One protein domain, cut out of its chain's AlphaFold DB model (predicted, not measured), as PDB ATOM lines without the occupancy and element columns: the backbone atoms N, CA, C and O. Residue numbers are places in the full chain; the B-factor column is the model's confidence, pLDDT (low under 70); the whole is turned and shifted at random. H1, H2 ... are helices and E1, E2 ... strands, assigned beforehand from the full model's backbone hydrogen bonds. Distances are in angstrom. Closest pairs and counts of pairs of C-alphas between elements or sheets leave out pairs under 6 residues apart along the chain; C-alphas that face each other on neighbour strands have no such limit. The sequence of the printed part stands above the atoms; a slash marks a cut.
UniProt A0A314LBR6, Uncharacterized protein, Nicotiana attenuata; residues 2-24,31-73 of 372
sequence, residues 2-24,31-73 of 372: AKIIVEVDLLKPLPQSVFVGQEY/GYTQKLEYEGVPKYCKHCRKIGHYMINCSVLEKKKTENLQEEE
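Overview. This is residues 2 to 24 and 31 to 73 of the 372 residues of an uncharacterized protein of Nicotiana attenuata (UniProt A0A314LBR6). The printed part is a long, thin rod with a two-stranded ribbon, E1 and E2, at one end and a single helix, H1, at the other, joined by a stretch of loops. Residues 62 to 73 of H1 stick out free, while residues 2 to 16 run toward the middle of the rod and fold back into E1. The 66 printed residues hold two named strands and then one named helix, in the order E1, E2, H1; the sheet, E1 - E2, is antiparallel. The class is mixed, helices and strands, with under half of the residues in named elements. The whole is extended, with a radius of gyration of the C-alphas of 18.8 A and spans of 67 by 18 by 15 A.

Arrangement. After residues 2 to 16, which hold no named element, E1, residues 17 to 24, is the antiparallel neighbour of E2, residues 31 to 35, with 165 degrees between their directions. C-alphas 17 and 35 face each other at 4.1 A, and C-alphas 21 and 31 at 3.5 A. N 18 and O 34 are 2.9 A apart and N 32 and O 20 are 2.8 A apart, both within hydrogen-bond range. Residues 44 to 45 pair antiparallel with residues 50 to 51. H1, residues 59 to 73, is apart from E1. In H1 every O i to N i+4 pair is within hydrogen-bond range.

Along the chain. E1 begins at C-alpha 17, (-31.432, -17.240, -16.121), and is 22.1 A long. E2 measures 13.2 A. H1 measures 20.5 A and ends at C-alpha 73, (-48.286, -19.261, 29.209).

Size, cuts and confidence. The C-alphas of Tyr 24 and Glu 73, the two farthest apart, are 67.8 A apart. Residues 25 to 30 are not printed; C-alphas 24 and 31 are 11.3 A apart across this cut. The link from E2 to H1, 23 residues, is long. The mean pLDDT of the printed part is 72.5, and 19 residues are under 70, among them residues 2 to 8 and 39 to 42.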
ATOM      1  N   ALA A   2     -27.916 -30.044 -21.991       56.34
ATOM      2  CA  ALA A   2     -26.611 -29.977 -21.330       56.34
ATOM      3  C   ALA A   2     -26.787 -29.678 -19.829       56.34
ATOM      4  O   ALA A   2     -27.757 -29.025 -19.445       56.34
ATOM      5  N   LYS A   3     -25.862 -30.141 -18.978       69.19
ATOM      6  CA  LYS A   3     -25.881 -29.878 -17.527       69.19
ATOM      7  C   LYS A   3     -24.596 -29.167 -17.110       69.19
ATOM      8  O   LYS A   3     -23.508 -29.698 -17.304       69.19
ATOM      9  N   ILE A   4     -24.736 -27.967 -16.547       61.50
ATOM     10  CA  ILE A   4     -23.635 -27.056 -16.203       61.50
ATOM     11  C   ILE A   4     -23.583 -26.894 -14.678       61.50
ATOM     12  O   ILE A   4     -24.618 -26.760 -14.030       61.50
ATOM     13  N   ILE A   5     -22.381 -26.913 -14.090       61.88
ATOM     14  CA  ILE A   5     -22.189 -26.842 -12.631       61.88
ATOM     15  C   ILE A   5     -21.744 -25.431 -12.222       61.88
ATOM     16  O   ILE A   5     -20.576 -25.070 -12.412       61.88
ATOM     17  N   VAL A   6     -22.663 -24.682 -11.611       63.56
ATOM     18  CA  VAL A   6     -22.487 -23.300 -11.129       63.56
ATOM     19  C   VAL A   6     -22.263 -23.290  -9.607       63.56
ATOM     20  O   VAL A   6     -22.965 -23.993  -8.882       63.56
ATOM     21  N   GLU A   7     -21.309 -22.499  -9.103       64.06
ATOM     22  CA  GLU A   7     -21.193 -22.209  -7.660       64.06
ATOM     23  C   GLU A   7     -22.222 -21.124  -7.296       64.06
ATOM     24  O   GLU A   7     -22.189 -20.036  -7.868       64.06
ATOM     25  N   VAL A   8     -23.154 -21.410  -6.376       67.94
ATOM     26  CA  VAL A   8     -24.238 -20.479  -6.009       67.94
ATOM     27  C   VAL A   8     -24.301 -20.275  -4.496       67.94
ATOM     28  O   VAL A   8     -24.372 -21.229  -3.721       67.94
ATOM     29  N   ASP A   9     -24.309 -19.010  -4.078       70.38
ATOM     30  CA  ASP A   9     -24.447 -18.596  -2.682       70.38
ATOM     31  C   ASP A   9     -25.902 -18.748  -2.200       70.38
ATOM     32  O   ASP A   9     -26.766 -17.933  -2.522       70.38
ATOM     33  N   LEU A  10     -26.167 -19.776  -1.385       67.62
ATOM     34  CA  LEU A  10     -27.495 -20.085  -0.827       67.62
ATOM     35  C   LEU A  10     -28.031 -19.037   0.175       67.62
ATOM     36  O   LEU A  10     -29.163 -19.166   0.657       67.62
ATOM     37  N   LEU A  11     -27.249 -18.009   0.522       67.31
ATOM     38  CA  LEU A  11     -27.742 -16.861   1.286       67.31
ATOM     39  C   LEU A  11     -28.561 -15.908   0.395       67.31
ATOM     40  O   LEU A  11     -29.560 -15.341   0.862       67.31
ATOM     41  N   LYS A  12     -28.178 -15.798  -0.885       74.00
ATOM     42  CA  LYS A  12     -28.774 -14.947  -1.929       74.00
ATOM     43  C   LYS A  12     -29.931 -15.663  -2.656       74.00
ATOM     44  O   LYS A  12     -30.081 -16.880  -2.521       74.00
ATOM     45  N   PRO A  13     -30.808 -14.941  -3.381       74.19
ATOM     46  CA  PRO A  13     -31.769 -15.576  -4.285       74.19
ATOM     47  C   PRO A  13     -31.044 -16.311  -5.424       74.19
ATOM     48  O   PRO A  13     -30.013 -15.847  -5.911       74.19
ATOM     49  N   LEU A  14     -31.591 -17.450  -5.855       76.81
ATOM     50  CA  LEU A  14     -31.061 -18.206  -6.993       76.81
ATOM     51  C   LEU A  14     -31.389 -17.463  -8.308       76.81
ATOM     52  O   LEU A  14     -32.558 -17.116  -8.506       76.81
ATOM     53  N   PRO A  15     -30.418 -17.211  -9.209       77.56
ATOM     54  CA  PRO A  15     -30.687 -16.567 -10.494       77.56
ATOM     55  C   PRO A  15     -31.550 -17.455 -11.403       77.56
ATOM     56  O   PRO A  15     -31.324 -18.653 -11.520       77.56
ATOM     57  N   GLN A  16     -32.543 -16.867 -12.071       79.06
ATOM     58  CA  GLN A  16     -33.513 -17.612 -12.892       79.06
ATOM     59  C   GLN A  16     -33.047 -17.844 -14.342       79.06
ATOM     60  O   GLN A  16     -33.609 -18.670 -15.061       79.06
ATOM     61  N   SER A  17     -32.027 -17.113 -14.789       80.69
ATOM     62  CA  SER A  17     -31.432 -17.240 -16.121       80.69
ATOM     63  C   SER A  17     -29.977 -16.765 -16.125       80.69
ATOM     64  O   SER A  17     -29.543 -16.081 -15.197       80.69
ATOM     65  N   VAL A  18     -29.230 -17.158 -17.156       77.88
ATOM     66  CA  VAL A  18     -27.837 -16.769 -17.415       77.88
ATOM     67  C   VAL A  18     -27.696 -16.440 -18.901       77.88
ATOM     68  O   VAL A  18     -28.203 -17.175 -19.749       77.88
ATOM     69  N   PHE A  19     -27.007 -15.346 -19.221       78.19
ATOM     70  CA  PHE A  19     -26.625 -15.022 -20.595       78.19
ATOM     71  C   PHE A  19     -25.414 -15.863 -21.015       78.19
ATOM     72  O   PHE A  19     -24.436 -15.962 -20.273       78.19
ATOM     73  N   VAL A  20     -25.489 -16.474 -22.195       74.12
ATOM     74  CA  VAL A  20     -24.423 -17.272 -22.803       74.12
ATOM     75  C   VAL A  20     -24.075 -16.630 -24.139       74.12
ATOM     76  O   VAL A  20     -24.849 -16.713 -25.091       74.12
ATOM     77  N   GLY A  21     -22.919 -15.980 -24.206       74.12
ATOM     78  CA  GLY A  21     -22.398 -15.343 -25.411       74.12
ATOM     79  C   GLY A  21     -20.878 -15.404 -25.453       74.12
ATOM     80  O   GLY A  21     -20.242 -15.795 -24.472       74.12
ATOM     81  N   GLN A  22     -20.312 -15.031 -26.594       63.72
ATOM     82  CA  GLN A  22     -18.871 -14.869 -26.764       63.72
ATOM     83  C   GLN A  22     -18.545 -13.378 -26.820       63.72
ATOM     84  O   GLN A  22     -19.169 -12.632 -27.578       63.72
ATOM     85  N   GLU A  23     -17.575 -12.955 -26.013       62.84
ATOM     86  CA  GLU A  23     -16.950 -11.643 -26.143       62.84
ATOM     87  C   GLU A  23     -15.871 -11.734 -27.229       62.84
ATOM     88  O   GLU A  23     -14.977 -12.577 -27.166       62.84
ATOM     89  N   TYR A  24     -15.996 -10.875 -28.237       62.06
ATOM     90  CA  TYR A  24     -14.982 -10.595 -29.246       62.06
ATOM     91  C   TYR A  24     -14.729  -9.090 -29.181       62.06
ATOM     92  O   TYR A  24     -15.692  -8.326 -29.131       62.06
ATOM     93  N   GLY A  31     -24.963 -13.582 -28.220       76.94
ATOM     94  CA  GLY A  31     -25.342 -14.574 -27.217       76.94
ATOM     95  C   GLY A  31     -26.847 -14.661 -26.985       76.94
ATOM     96  O   GLY A  31     -27.629 -13.939 -27.601       76.94
ATOM     97  N   TYR A  32     -27.251 -15.568 -26.098       77.88
ATOM     98  CA  TYR A  32     -28.647 -15.858 -25.778       77.88
ATOM     99  C   TYR A  32     -28.858 -16.065 -24.273       77.88
ATOM    100  O   TYR A  32     -27.981 -16.546 -23.555       77.88
ATOM    101  N   THR A  33     -30.048 -15.722 -23.779       77.62
ATOM    102  CA  THR A  33     -30.406 -15.880 -22.361       77.62
ATOM    103  C   THR A  33     -31.018 -17.255 -22.109       77.62
ATOM    104  O   THR A  33     -32.166 -17.517 -22.466       77.62
ATOM    105  N   GLN A  34     -30.265 -18.135 -21.452       80.31
ATOM    106  CA  GLN A  34     -30.708 -19.470 -21.068       80.31
ATOM    107  C   GLN A  34     -31.406 -19.436 -19.698       80.31
ATOM    108  O   GLN A  34     -30.825 -18.996 -18.705       80.31
ATOM    109  N   LYS A  35     -32.643 -19.942 -19.611       80.00
ATOM    110  CA  LYS A  35     -33.329 -20.169 -18.323       80.00
ATOM    111  C   LYS A  35     -32.651 -21.302 -17.545       80.00
ATOM    112  O   LYS A  35     -32.228 -22.287 -18.154       80.00
ATOM    113  N   LEU A  36     -32.563 -21.168 -16.219       76.06
ATOM    114  CA  LEU A  36     -31.987 -22.176 -15.326       76.06
ATOM    115  C   LEU A  36     -33.071 -23.007 -14.632       76.06
ATOM    116  O   LEU A  36     -33.948 -22.464 -13.963       76.06
ATOM    117  N   GLU A  37     -32.942 -24.331 -14.710       75.88
ATOM    118  CA  GLU A  37     -33.734 -25.284 -13.930       75.88
ATOM    119  C   GLU A  37     -32.838 -25.979 -12.898       75.88
ATOM    120  O   GLU A  37     -31.835 -26.613 -13.234       75.88
ATOM    121  N   TYR A  38     -33.182 -25.844 -11.616       76.50
ATOM    122  CA  TYR A  38     -32.354 -26.332 -10.514       76.50
ATOM    123  C   TYR A  38     -32.780 -27.724 -10.029       76.50
ATOM    124  O   TYR A  38     -33.562 -27.869  -9.085       76.50
ATOM    125  N   GLU A  39     -32.207 -28.764 -10.629       66.88
ATOM    126  CA  GLU A  39     -32.369 -30.139 -10.153       66.88
ATOM    127  C   GLU A  39     -31.820 -30.327  -8.723       66.88
ATOM    128  O   GLU A  39     -30.628 -30.174  -8.460       66.88
ATOM    129  N   GLY A  40     -32.677 -30.748  -7.786       62.81
ATOM    130  CA  GLY A  40     -32.236 -31.360  -6.527       62.81
ATOM    131  C   GLY A  40     -31.645 -30.435  -5.452       62.81
ATOM    132  O   GLY A  40     -30.939 -30.940  -4.578       62.81
ATOM    133  N   VAL A  41     -31.934 -29.124  -5.474       68.75
ATOM    134  CA  VAL A  41     -31.410 -28.136  -4.500       68.75
ATOM    135  C   VAL A  41     -31.508 -28.640  -3.045       68.75
ATOM    136  O   VAL A  41     -32.617 -28.878  -2.548       68.75
ATOM    137  N   PRO A  42     -30.383 -28.773  -2.316       66.44
ATOM    138  CA  PRO A  42     -30.404 -29.200  -0.922       66.44
ATOM    139  C   PRO A  42     -31.179 -28.216  -0.037       66.44
ATOM    140  O   PRO A  42     -30.888 -27.022  -0.007       66.44
ATOM    141  N   LYS A  43     -32.153 -28.721   0.731       73.19
ATOM    142  CA  LYS A  43     -32.994 -27.898   1.617       73.19
ATOM    143  C   LYS A  43     -32.128 -27.167   2.649       73.19
ATOM    144  O   LYS A  43     -31.572 -27.811   3.536       73.19
ATOM    145  N   TYR A  44     -32.011 -25.847   2.540       75.25
ATOM    146  CA  TYR A  44     -31.214 -25.021   3.448       75.25
ATOM    147  C   TYR A  44     -32.102 -24.246   4.425       75.25
ATOM    148  O   TYR A  44     -33.094 -23.629   4.032       75.25
ATOM    149  N   CYS A  45     -31.722 -24.236   5.703       76.94
ATOM    150  CA  CYS A  45     -32.395 -23.447   6.723       76.94
ATOM    151  C   CYS A  45     -31.574 -22.196   7.066       76.94
ATOM    152  O   CYS A  45     -30.551 -22.290   7.750       76.94
ATOM    153  N   LYS A  46     -32.064 -21.015   6.654       75.19
ATOM    154  CA  LYS A  46     -31.405 -19.723   6.928       75.19
ATOM    155  C   LYS A  46     -31.238 -19.436   8.430       75.19
ATOM    156  O   LYS A  46     -30.260 -18.803   8.813       75.19
ATOM    157  N   HIS A  47     -32.133 -19.948   9.285       73.75
ATOM    158  CA  HIS A  47     -32.097 -19.712  10.736       73.75
ATOM    159  C   HIS A  47     -30.944 -20.444  11.445       73.75
ATOM    160  O   HIS A  47     -30.164 -19.828  12.160       73.75
ATOM    161  N   CYS A  48     -30.802 -21.759  11.245       76.81
ATOM    162  CA  CYS A  48     -29.753 -22.554  11.905       76.81
ATOM    163  C   CYS A  48     -28.488 -22.752  11.049       76.81
ATOM    164  O   CYS A  48     -27.568 -23.457  11.473       76.81
ATOM    165  N   ARG A  49     -28.464 -22.166   9.841       75.50
ATOM    166  CA  ARG A  49     -27.387 -22.216   8.837       75.50
ATOM    167  C   ARG A  49     -26.946 -23.636   8.442       75.50
ATOM    168  O   ARG A  49     -25.787 -23.854   8.095       75.50
ATOM    169  N   LYS A  50     -27.862 -24.612   8.481       69.44
ATOM    170  CA  LYS A  50     -27.595 -26.029   8.162       69.44
ATOM    171  C   LYS A  50     -28.408 -26.509   6.959       69.44
ATOM    172  O   LYS A  50     -29.560 -26.120   6.766       69.44
ATOM    173  N   ILE A  51     -27.795 -27.399   6.183       74.06
ATOM    174  CA  ILE A  51     -28.421 -28.138   5.080       74.06
ATOM    175  C   ILE A  51     -29.156 -29.366   5.650       74.06
ATOM    176  O   ILE A  51     -28.692 -29.988   6.605       74.06
ATOM    177  N   GLY A  52     -30.305 -29.708   5.065       72.38
ATOM    178  CA  GLY A  52     -31.110 -30.902   5.346       72.38
ATOM    179  C   GLY A  52     -32.610 -30.637   5.546       72.38
ATOM    180  O   GLY A  52     -33.404 -31.565   5.434       72.38
ATOM    181  N   HIS A  53     -33.024 -29.395   5.819       73.25
ATOM    182  CA  HIS A  53     -34.414 -29.053   6.157       73.25
ATOM    183  C   HIS A  53     -34.779 -27.612   5.766       73.25
ATOM    184  O   HIS A  53     -33.909 -26.757   5.620       73.25
ATOM    185  N   TYR A  54     -36.079 -27.343   5.608       72.38
ATOM    186  CA  TYR A  54     -36.612 -25.984   5.460       72.38
ATOM    187  C   TYR A  54     -36.759 -25.299   6.826       72.38
ATOM    188  O   TYR A  54     -36.844 -25.974   7.851       72.38
ATOM    189  N   MET A  55     -36.882 -23.966   6.843       66.75
ATOM    190  CA  MET A  55     -37.108 -23.186   8.073       66.75
ATOM    191  C   MET A  55     -38.335 -23.652   8.877       66.75
ATOM    192  O   MET A  55     -38.280 -23.672  10.101       66.75
ATOM    193  N   ILE A  56     -39.394 -24.105   8.194       68.88
ATOM    194  CA  ILE A  56     -40.627 -24.642   8.800       68.88
ATOM    195  C   ILE A  56     -40.347 -25.875   9.682       68.88
ATOM    196  O   ILE A  56     -41.005 -26.064  10.694       68.88
ATOM    197  N   ASN A  57     -39.353 -26.693   9.320       71.75
ATOM    198  CA  ASN A  57     -38.985 -27.938  10.006       71.75
ATOM    199  C   ASN A  57     -37.677 -27.788  10.804       71.75
ATOM    200  O   ASN A  57     -36.883 -28.727  10.903       71.75
ATOM    201  N   CYS A  58     -37.373 -26.577  11.272       76.50
ATOM    202  CA  CYS A  58     -36.134 -26.307  11.983       76.50
ATOM    203  C   CYS A  58     -36.310 -26.523  13.483       76.50
ATOM    204  O   CYS A  58     -36.874 -25.673  14.158       76.50
ATOM    205  N   SER A  59     -35.717 -27.592  14.019       73.88
ATOM    206  CA  SER A  59     -35.754 -27.905  15.457       73.88
ATOM    207  C   SER A  59     -35.286 -26.755  16.371       73.88
ATOM    208  O   SER A  59     -35.744 -26.656  17.503       73.88
ATOM    209  N   VAL A  60     -34.441 -25.836  15.883       75.19
ATOM    210  CA  VAL A  60     -34.046 -24.624  16.631       75.19
ATOM    211  C   VAL A  60     -35.184 -23.591  16.695       75.19
ATOM    212  O   VAL A  60     -35.364 -22.951  17.724       75.19
ATOM    213  N   LEU A  61     -35.972 -23.445  15.623       74.06
ATOM    214  CA  LEU A  61     -37.188 -22.620  15.626       74.06
ATOM    215  C   LEU A  61     -38.341 -23.303  16.366       74.06
ATOM    216  O   LEU A  61     -39.108 -22.614  17.023       74.06
ATOM    217  N   GLU A  62     -38.469 -24.630  16.283       73.62
ATOM    218  CA  GLU A  62     -39.461 -25.390  17.056       73.62
ATOM    219  C   GLU A  62     -39.203 -25.223  18.560       73.62
ATOM    220  O   GLU A  62     -40.122 -24.844  19.280       73.62
ATOM    221  N   LYS A  63     -37.948 -25.390  19.006       75.69
ATOM    222  CA  LYS A  63     -37.532 -25.123  20.392       75.69
ATOM    223  C   LYS A  63     -37.819 -23.689  20.822       75.69
ATOM    224  O   LYS A  63     -38.561 -23.502  21.781       75.69
ATOM    225  N   LYS A  64     -37.349 -22.691  20.062       77.06
ATOM    226  CA  LYS A  64     -37.601 -21.283  20.401       77.06
ATOM    227  C   LYS A  64     -39.092 -20.934  20.421       77.06
ATOM    228  O   LYS A  64     -39.520 -20.153  21.256       77.06
ATOM    229  N   LYS A  65     -39.913 -21.546  19.561       76.31
ATOM    230  CA  LYS A  65     -41.376 -21.404  19.632       76.31
ATOM    231  C   LYS A  65     -41.956 -22.020  20.903       76.31
ATOM    232  O   LYS A  65     -42.803 -21.387  21.513       76.31
ATOM    233  N   THR A  66     -41.518 -23.210  21.319       73.31
ATOM    234  CA  THR A  66     -41.980 -23.802  22.587       73.31
ATOM    235  C   THR A  66     -41.482 -23.043  23.816       73.31
ATOM    236  O   THR A  66     -42.220 -22.940  24.784       73.31
ATOM    237  N   GLU A  67     -40.277 -22.471  23.767       77.81
ATOM    238  CA  GLU A  67     -39.715 -21.618  24.822       77.81
ATOM    239  C   GLU A  67     -40.526 -20.313  24.944       77.81
ATOM    240  O   GLU A  67     -41.020 -20.001  26.025       77.81
ATOM    241  N   ASN A  68     -40.776 -19.618  23.825       75.62
ATOM    242  CA  ASN A  68     -41.650 -18.441  23.770       75.62
ATOM    243  C   ASN A  68     -43.080 -18.737  24.265       75.62
ATOM    244  O   ASN A  68     -43.598 -17.984  25.082       75.62
ATOM    245  N   LEU A  69     -43.706 -19.829  23.807       76.75
ATOM    246  CA  LEU A  69     -45.058 -20.210  24.240       76.75
ATOM    247  C   LEU A  69     -45.109 -20.505  25.745       76.75
ATOM    248  O   LEU A  69     -46.037 -20.068  26.410       76.75
ATOM    249  N   GLN A  70     -44.089 -21.163  26.304       73.38
ATOM    250  CA  GLN A  70     -43.997 -21.397  27.749       73.38
ATOM    251  C   GLN A  70     -43.741 -20.113  28.552       73.38
ATOM    252  O   GLN A  70     -44.110 -20.049  29.724       73.38
ATOM    253  N   GLU A  71     -43.114 -19.088  27.969       75.06
ATOM    254  CA  GLU A  71     -43.052 -17.758  28.581       75.06
ATOM    255  C   GLU A  71     -44.394 -17.021  28.506       75.06
ATOM    256  O   GLU A  71     -44.782 -16.394  29.487       75.06
ATOM    257  N   GLU A  72     -45.112 -17.097  27.385       73.12
ATOM    258  CA  GLU A  72     -46.443 -16.495  27.221       73.12
ATOM    259  C   GLU A  72     -47.475 -17.160  28.149       73.12
ATOM    260  O   GLU A  72     -48.190 -16.460  28.862       73.12
ATOM    261  N   GLU A  73     -47.480 -18.493  28.249       72.44
ATOM    262  CA  GLU A  73     -48.286 -19.261  29.209       72.44
ATOM    263  C   GLU A  73     -47.994 -18.836  30.660       72.44
ATOM    264  O   GLU A  73     -48.924 -18.565  31.416       72.44
TER     265      GLU A  73